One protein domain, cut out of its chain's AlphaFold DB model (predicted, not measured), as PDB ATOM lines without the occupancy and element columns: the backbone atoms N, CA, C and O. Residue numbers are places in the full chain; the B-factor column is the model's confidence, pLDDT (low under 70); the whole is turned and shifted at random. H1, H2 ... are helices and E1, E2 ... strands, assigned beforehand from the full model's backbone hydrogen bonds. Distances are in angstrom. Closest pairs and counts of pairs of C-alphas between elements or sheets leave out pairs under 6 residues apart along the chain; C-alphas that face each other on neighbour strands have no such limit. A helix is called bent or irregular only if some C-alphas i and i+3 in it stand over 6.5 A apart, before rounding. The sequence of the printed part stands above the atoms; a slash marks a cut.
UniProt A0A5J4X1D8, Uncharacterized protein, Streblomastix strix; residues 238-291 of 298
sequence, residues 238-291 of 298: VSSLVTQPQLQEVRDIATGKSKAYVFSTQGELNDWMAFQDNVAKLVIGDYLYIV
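Overview. This is residues 238 to 291 of the 298 residues of an uncharacterized protein of Streblomastix strix (UniProt A0A5J4X1D8). Two short parallel strands, E1 and E2, form a ribbon in the middle of a long, loose shape; H2 and then H1 trail away on one side, with H3 on the other. Residues 273 to 280, which include H4, stick out. The printed part has 54 residues, ordered H1 H2 E1 H3 H4 E2, mixed helices and strands, with radius of gyration of the C-alphas 13.4 A and spans 42 by 22 by 13 A.

Arrangement. E1, residues 260 to 263, and E2, residues 287 to 290, are parallel neighbours at 20 degrees; N 261 and O 287, 2.9 A apart, are within hydrogen-bond range. H3, residues 266 to 273, and H4, residues 276 to 279, complete a strand-helix-strand unit, parallel strands with helices between, its crossover right-handed. The closest C-alphas of H3 and E2 are Gln 266 and Ile 290, 6.6 A apart; those of H2, residues 245 to 254, and E1 are Ile 253 and Ala 260, 6.7 A. H1, residues 238 to 242, is close to H2 but not clearly touching, C-alphas 242 and 248 being 7.8 A apart. Every O i to N i+4 pair is within hydrogen-bond range in H1 and H3, 4 of 6 in H2; H4 is too short for one.

Along the chain. H1 begins at C-alpha 238 (-55.704, -45.257, 24.614). H2, 14.7 A long, is only just irregular: C-alphas 246 and 249 are 6.8 A apart. E2 ends at C-alpha 290 (-27.056, -56.018, 24.896).

Size, cuts and confidence. The C-alphas farthest apart, Val 238 and Ala 274, are 42.1 A apart. The printed part has no cut and no long link, and no printed residue is under 70 in pLDDT.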
ATOM      1  N   VAL A 238     -57.049 -45.524  25.141       81.19
ATOM      2  CA  VAL A 238     -55.704 -45.257  24.614       81.19
ATOM      3  C   VAL A 238     -54.735 -45.004  25.770       81.19
ATOM      4  O   VAL A 238     -53.598 -45.471  25.739       81.19
ATOM      5  N   SER A 239     -55.197 -44.354  26.845       78.38
ATOM      6  CA  SER A 239     -54.402 -44.155  28.060       78.38
ATOM      7  C   SER A 239     -53.955 -45.468  28.698       78.38
ATOM      8  O   SER A 239     -52.837 -45.521  29.189       78.38
ATOM      9  N   SER A 240     -54.766 -46.530  28.635       78.81
ATOM     10  CA  SER A 240     -54.425 -47.848  29.185       78.81
ATOM     11  C   SER A 240     -53.243 -48.481  28.445       78.81
ATOM     12  O   SER A 240     -52.328 -49.007  29.077       78.81
ATOM     13  N   LEU A 241     -53.215 -48.346  27.112       76.44
ATOM     14  CA  LEU A 241     -52.080 -48.765  26.282       76.44
ATOM     15  C   LEU A 241     -50.826 -47.958  26.639       76.44
ATOM     16  O   LEU A 241     -49.733 -48.489  26.787       76.44
ATOM     17  N   VAL A 242     -51.010 -46.660  26.846       70.62
ATOM     18  CA  VAL A 242     -49.956 -45.711  27.207       70.62
ATOM     19  C   VAL A 242     -49.405 -45.989  28.621       70.62
ATOM     20  O   VAL A 242     -48.203 -45.875  28.840       70.62
ATOM     21  N   THR A 243     -50.222 -46.411  29.581       71.25
ATOM     22  CA  THR A 243     -49.779 -46.704  30.956       71.25
ATOM     23  C   THR A 243     -49.204 -48.104  31.154       71.25
ATOM     24  O   THR A 243     -48.880 -48.462  32.286       71.25
ATOM     25  N   GLN A 244     -49.066 -48.918  30.103       76.88
ATOM     26  CA  GLN A 244     -48.416 -50.216  30.255       76.88
ATOM     27  C   GLN A 244     -46.955 -50.033  30.705       76.88
ATOM     28  O   GLN A 244     -46.200 -49.348  30.012       76.88
ATOM     29  N   PRO A 245     -46.519 -50.689  31.802       76.12
ATOM     30  CA  PRO A 245     -45.141 -50.587  32.295       76.12
ATOM     31  C   PRO A 245     -44.101 -50.926  31.224       76.12
ATOM     32  O   PRO A 245     -43.053 -50.302  31.143       76.12
ATOM     33  N   GLN A 246     -44.444 -51.872  30.348       76.75
ATOM     34  CA  GLN A 246     -43.602 -52.356  29.253       76.75
ATOM     35  C   GLN A 246     -43.296 -51.272  28.205       76.75
ATOM     36  O   GLN A 246     -42.292 -51.342  27.510       76.75
ATOM     37  N   LEU A 247     -44.160 -50.259  28.088       82.12
ATOM     38  CA  LEU A 247     -44.001 -49.143  27.154       82.12
ATOM     39  C   LEU A 247     -43.474 -47.877  27.838       82.12
ATOM     40  O   LEU A 247     -43.279 -46.859  27.172       82.12
ATOM     41  N   GLN A 248     -43.241 -47.920  29.154       84.19
ATOM     42  CA  GLN A 248     -42.696 -46.791  29.898       84.19
ATOM     43  C   GLN A 248     -41.271 -46.467  29.429       84.19
ATOM     44  O   GLN A 248     -40.982 -45.305  29.160       84.19
ATOM     45  N   GLU A 249     -40.437 -47.489  29.213       85.56
ATOM     46  CA  GLU A 249     -39.068 -47.315  28.702       85.56
ATOM     47  C   GLU A 249     -39.076 -46.636  27.326       85.56
ATOM     48  O   GLU A 249     -38.456 -45.593  27.121       85.56
ATOM     49  N   VAL A 250     -39.876 -47.174  26.395       84.38
ATOM     50  CA  VAL A 250     -40.028 -46.643  25.032       84.38
ATOM     51  C   VAL A 250     -40.508 -45.191  25.056       84.38
ATOM     52  O   VAL A 250     -40.039 -44.368  24.270       84.38
ATOM     53  N   ARG A 251     -41.418 -44.848  25.973       83.50
ATOM     54  CA  ARG A 251     -41.914 -43.479  26.156       83.50
ATOM     55  C   ARG A 251     -40.828 -42.544  26.661       83.50
ATOM     56  O   ARG A 251     -40.695 -41.442  26.128       83.50
ATOM     57  N   ASP A 252     -40.107 -42.931  27.702       87.00
ATOM     58  CA  ASP A 252     -39.086 -42.073  28.299       87.00
ATOM     59  C   ASP A 252     -37.941 -41.835  27.306       87.00
ATOM     60  O   ASP A 252     -37.466 -40.705  27.190       87.00
ATOM     61  N   ILE A 253     -37.619 -42.827  26.470       87.38
ATOM     62  CA  ILE A 253     -36.698 -42.676  25.335       87.38
ATOM     63  C   ILE A 253     -37.275 -41.744  24.257       87.38
ATOM     64  O   ILE A 253     -36.628 -40.771  23.868       87.38
ATOM     65  N   ALA A 254     -38.501 -41.987  23.784       85.56
ATOM     66  CA  ALA A 254     -39.121 -41.195  22.713       85.56
ATOM     67  C   ALA A 254     -39.358 -39.727  23.107       85.56
ATOM     68  O   ALA A 254     -39.329 -38.837  22.259       85.56
ATOM     69  N   THR A 255     -39.588 -39.469  24.397       87.50
ATOM     70  CA  THR A 255     -39.737 -38.115  24.952       87.50
ATOM     71  C   THR A 255     -38.408 -37.485  25.377       87.50
ATOM     72  O   THR A 255     -38.403 -36.344  25.835       87.50
ATOM     73  N   GLY A 256     -37.286 -38.194  25.212       87.94
ATOM     74  CA  GLY A 256     -35.938 -37.709  25.512       87.94
ATOM     75  C   GLY A 256     -35.611 -37.592  27.003       87.94
ATOM     76  O   GLY A 256     -34.622 -36.949  27.353       87.94
ATOM     77  N   LYS A 257     -36.430 -38.181  27.882       89.44
ATOM     78  CA  LYS A 257     -36.173 -38.252  29.330       89.44
ATOM     79  C   LYS A 257     -35.079 -39.258  29.673       89.44
ATOM     80  O   LYS A 257     -34.328 -39.019  30.611       89.44
ATOM     81  N   SER A 258     -35.007 -40.333  28.898       92.00
ATOM     82  CA  SER A 258     -34.004 -41.386  29.006       92.00
ATOM     83  C   SER A 258     -33.302 -41.575  27.668       92.00
ATOM     84  O   SER A 258     -33.848 -41.272  26.605       92.00
ATOM     85  N   LYS A 259     -32.093 -42.116  27.705       92.00
ATOM     86  CA  LYS A 259     -31.351 -42.572  26.530       92.00
ATOM     87  C   LYS A 259     -31.282 -44.092  26.521       92.00
ATOM     88  O   LYS A 259     -31.258 -44.733  27.567       92.00
ATOM     89  N   ALA A 260     -31.223 -44.652  25.319       92.19
ATOM     90  CA  ALA A 260     -30.945 -46.062  25.105       92.19
ATOM     91  C   ALA A 260     -29.575 -46.216  24.451       92.19
ATOM     92  O   ALA A 260     -29.292 -45.594  23.424       92.19
ATOM     93  N   TYR A 261     -28.746 -47.068  25.039       92.75
ATOM     94  CA  TYR A 261     -27.444 -47.458  24.518       92.75
ATOM     95  C   TYR A 261     -27.492 -48.945  24.189       92.75
ATOM     96  O   TYR A 261     -27.944 -49.743  25.007       92.75
ATOM     97  N   VAL A 262     -27.063 -49.315  22.985       93.62
ATOM     98  CA  VAL A 262     -27.144 -50.690  22.485       93.62
ATOM     99  C   VAL A 262     -25.739 -51.190  22.192       93.62
ATOM    100  O   VAL A 262     -24.990 -50.531  21.475       93.62
ATOM    101  N   PHE A 263     -25.405 -52.360  22.728       94.38
ATOM    102  CA  PHE A 263     -24.104 -53.003  22.587       94.38
ATOM    103  C   PHE A 263     -24.262 -54.382  21.958       94.38
ATOM    104  O   PHE A 263     -25.249 -55.080  22.186       94.38
ATOM    105  N   SER A 264     -23.270 -54.805  21.182       91.94
ATOM    106  CA  SER A 264     -23.292 -56.112  20.521       91.94
ATOM    107  C   SER A 264     -22.903 -57.250  21.463       91.94
ATOM    108  O   SER A 264     -23.261 -58.398  21.211       91.94
ATOM    109  N   THR A 265     -22.118 -56.959  22.507       91.81
ATOM    110  CA  THR A 265     -21.619 -57.947  23.477       91.81
ATOM    111  C   THR A 265     -21.461 -57.330  24.868       91.81
ATOM    112  O   THR A 265     -21.305 -56.117  25.006       91.81
ATOM    113  N   GLN A 266     -21.412 -58.169  25.909       92.00
ATOM    114  CA  GLN A 266     -21.093 -57.725  27.274       92.00
ATOM    115  C   GLN A 266     -19.694 -57.090  27.378       92.00
ATOM    116  O   GLN A 266     -19.501 -56.165  28.163       92.00
ATOM    117  N   GLY A 267     -18.719 -57.574  26.598       93.50
ATOM    118  CA  GLY A 267     -17.360 -57.021  26.579       93.50
ATOM    119  C   GLY A 267     -17.341 -55.570  26.104       93.50
ATOM    120  O   GLY A 267     -16.760 -54.719  26.766       93.50
ATOM    121  N   GLU A 268     -18.075 -55.274  25.031       94.44
ATOM    122  CA  GLU A 268     -18.212 -53.916  24.493       94.44
ATOM    123  C   GLU A 268     -18.855 -52.950  25.501       94.44
ATOM    124  O   GLU A 268     -18.381 -51.827  25.668       94.44
ATOM    125  N   LEU A 269     -19.890 -53.398  26.223       94.88
ATOM    126  CA  LEU A 269     -20.498 -52.612  27.301       94.88
ATOM    127  C   LEU A 269     -19.482 -52.314  28.412       94.88
ATOM    128  O   LEU A 269     -19.391 -51.179  28.882       94.88
ATOM    129  N   ASN A 270     -18.709 -53.321  28.828       94.62
ATOM    130  CA  ASN A 270     -17.714 -53.169  29.888       94.62
ATOM    131  C   ASN A 270     -16.589 -52.201  29.479       94.62
ATOM    132  O   ASN A 270     -16.232 -51.321  30.264       94.62
ATOM    133  N   ASP A 271     -16.077 -52.323  28.253       96.12
ATOM    134  CA  ASP A 271     -15.053 -51.425  27.707       96.12
ATOM    135  C   ASP A 271     -15.577 -49.987  27.610       96.12
ATOM    136  O   ASP A 271     -14.876 -49.034  27.950       96.12
ATOM    137  N   TRP A 272     -16.840 -49.816  27.212       95.94
ATOM    138  CA  TRP A 272     -17.482 -48.507  27.150       95.94
ATOM    139  C   TRP A 272     -17.639 -47.860  28.536       95.94
ATOM    140  O   TRP A 272     -17.374 -46.663  28.682       95.94
ATOM    141  N   MET A 273     -18.002 -48.646  29.558       93.75
ATOM    142  CA  MET A 273     -18.128 -48.206  30.957       93.75
ATOM    143  C   MET A 273     -16.779 -47.887  31.623       93.75
ATOM    144  O   MET A 273     -16.746 -47.148  32.607       93.75
ATOM    145  N   ALA A 274     -15.660 -48.407  31.106       95.19
ATOM    146  CA  ALA A 274     -14.328 -48.123  31.643       95.19
ATOM    147  C   ALA A 274     -13.892 -46.657  31.426       95.19
ATOM    148  O   ALA A 274     -13.050 -46.140  32.166       95.19
ATOM    149  N   PHE A 275     -14.482 -45.962  30.447       95.19
ATOM    150  CA  PHE A 275     -14.257 -44.535  30.219       95.19
ATOM    151  C   PHE A 275     -15.162 -43.689  31.126       95.19
ATOM    152  O   PHE A 275     -16.376 -43.626  30.937       95.19
ATOM    153  N   GLN A 276     -14.566 -42.969  32.081       93.12
ATOM    154  CA  GLN A 276     -15.304 -42.144  33.054       93.12
ATOM    155  C   GLN A 276     -16.224 -41.095  32.408       93.12
ATOM    156  O   GLN A 276     -17.329 -40.865  32.895       93.12
ATOM    157  N   ASP A 277     -15.826 -40.520  31.270       94.50
ATOM    158  CA  ASP A 277     -16.646 -39.555  30.524       94.50
ATOM    159  C   ASP A 277     -17.967 -40.148  30.011       94.50
ATOM    160  O   ASP A 277     -18.929 -39.410  29.793       94.50
ATOM    161  N   ASN A 278     -18.027 -41.464  29.785       93.19
ATOM    162  CA  ASN A 278     -19.248 -42.148  29.365       93.19
ATOM    163  C   ASN A 278     -20.190 -42.346  30.551       93.19
ATOM    164  O   ASN A 278     -21.371 -42.020  30.451       93.19
ATOM    165  N   VAL A 279     -19.654 -42.781  31.694       91.81
ATOM    166  CA  VAL A 279     -20.417 -42.951  32.939       91.81
ATOM    167  C   VAL A 279     -20.984 -41.613  33.418       91.81
ATOM    168  O   VAL A 279     -22.144 -41.543  33.812       91.81
ATOM    169  N   ALA A 280     -20.213 -40.528  33.302       93.06
ATOM    170  CA  ALA A 280     -20.652 -39.181  33.668       93.06
ATOM    171  C   ALA A 280     -21.801 -38.632  32.794       93.06
ATOM    172  O   ALA A 280     -22.463 -37.674  33.190       93.06
ATOM    173  N   LYS A 281     -22.039 -39.209  31.607       91.19
ATOM    174  CA  LYS A 281     -23.135 -38.819  30.700       91.19
ATOM    175  C   LYS A 281     -24.438 -39.576  30.960       91.19
ATOM    176  O   LYS A 281     -25.455 -39.174  30.389       91.19
ATOM    177  N   LEU A 282     -24.397 -40.648  31.754       92.56
ATOM    178  CA  LEU A 282     -25.567 -41.451  32.091       92.56
ATOM    179  C   LEU A 282     -26.426 -40.755  33.145       92.56
ATOM    180  O   LEU A 282     -25.919 -40.144  34.088       92.56
ATOM    181  N   VAL A 283     -27.737 -40.902  33.005       91.12
ATOM    182  CA  VAL A 283     -28.731 -40.434  33.974       91.12
ATOM    183  C   VAL A 283     -29.513 -41.630  34.517       91.12
ATOM    184  O   VAL A 283     -29.680 -42.646  33.846       91.12
ATOM    185  N   ILE A 284     -29.988 -41.532  35.763       87.06
ATOM    186  CA  ILE A 284     -30.876 -42.546  36.346       87.06
ATOM    187  C   ILE A 284     -32.118 -42.677  35.458       87.06
ATOM    188  O   ILE A 284     -32.838 -41.701  35.261       87.06
ATOM    189  N   GLY A 285     -32.361 -43.890  34.962       86.62
ATOM    190  CA  GLY A 285     -33.427 -44.179  34.004       86.62
ATOM    191  C   GLY A 285     -32.943 -44.363  32.564       86.62
ATOM    192  O   GLY A 285     -33.768 -44.704  31.724       86.62
ATOM    193  N   ASP A 286     -31.652 -44.174  32.269       91.75
ATOM    194  CA  ASP A 286     -31.060 -44.605  30.998       91.75
ATOM    195  C   ASP A 286     -30.991 -46.136  30.917       91.75
ATOM    196  O   ASP A 286     -30.747 -46.828  31.910       91.75
ATOM    197  N   TYR A 287     -31.174 -46.658  29.706       91.12
ATOM    198  CA  TYR A 287     -31.239 -48.087  29.429       91.12
ATOM    199  C   TYR A 287     -30.000 -48.548  28.657       91.12
ATOM    200  O   TYR A 287     -29.608 -47.943  27.655       91.12
ATOM    201  N   LEU A 288     -29.387 -49.639  29.117       92.94
ATOM    202  CA  LEU A 288     -28.224 -50.274  28.499       92.94
ATOM    203  C   LEU A 288     -28.652 -51.663  28.015       92.94
ATOM    204  O   LEU A 288     -28.906 -52.553  28.826       92.94
ATOM    205  N   TYR A 289     -28.744 -51.842  26.702       92.19
ATOM    206  CA  TYR A 289     -29.173 -53.089  26.079       92.19
ATOM    207  C   TYR A 289     -27.981 -53.822  25.474       92.19
ATOM    208  O   TYR A 289     -27.140 -53.220  24.805       92.19
ATOM    209  N   ILE A 290     -27.941 -55.137  25.655       93.38
ATOM    210  CA  ILE A 290     -27.056 -56.018  24.896       93.38
ATOM    211  C   ILE A 290     -27.935 -56.750  23.893       93.38
ATOM    212  O   ILE A 290     -28.952 -57.326  24.275       93.38
ATOM    213  N   VAL A 291     -27.570 -56.685  22.614       90.69
ATOM    214  CA  VAL A 291     -28.287 -57.394  21.556       90.69
ATOM    215  C   VAL A 291     -28.141 -58.885  21.809       90.69
ATOM    216  O   VAL A 291     -27.051 -59.439  21.663       90.69
TER     217      VAL A 291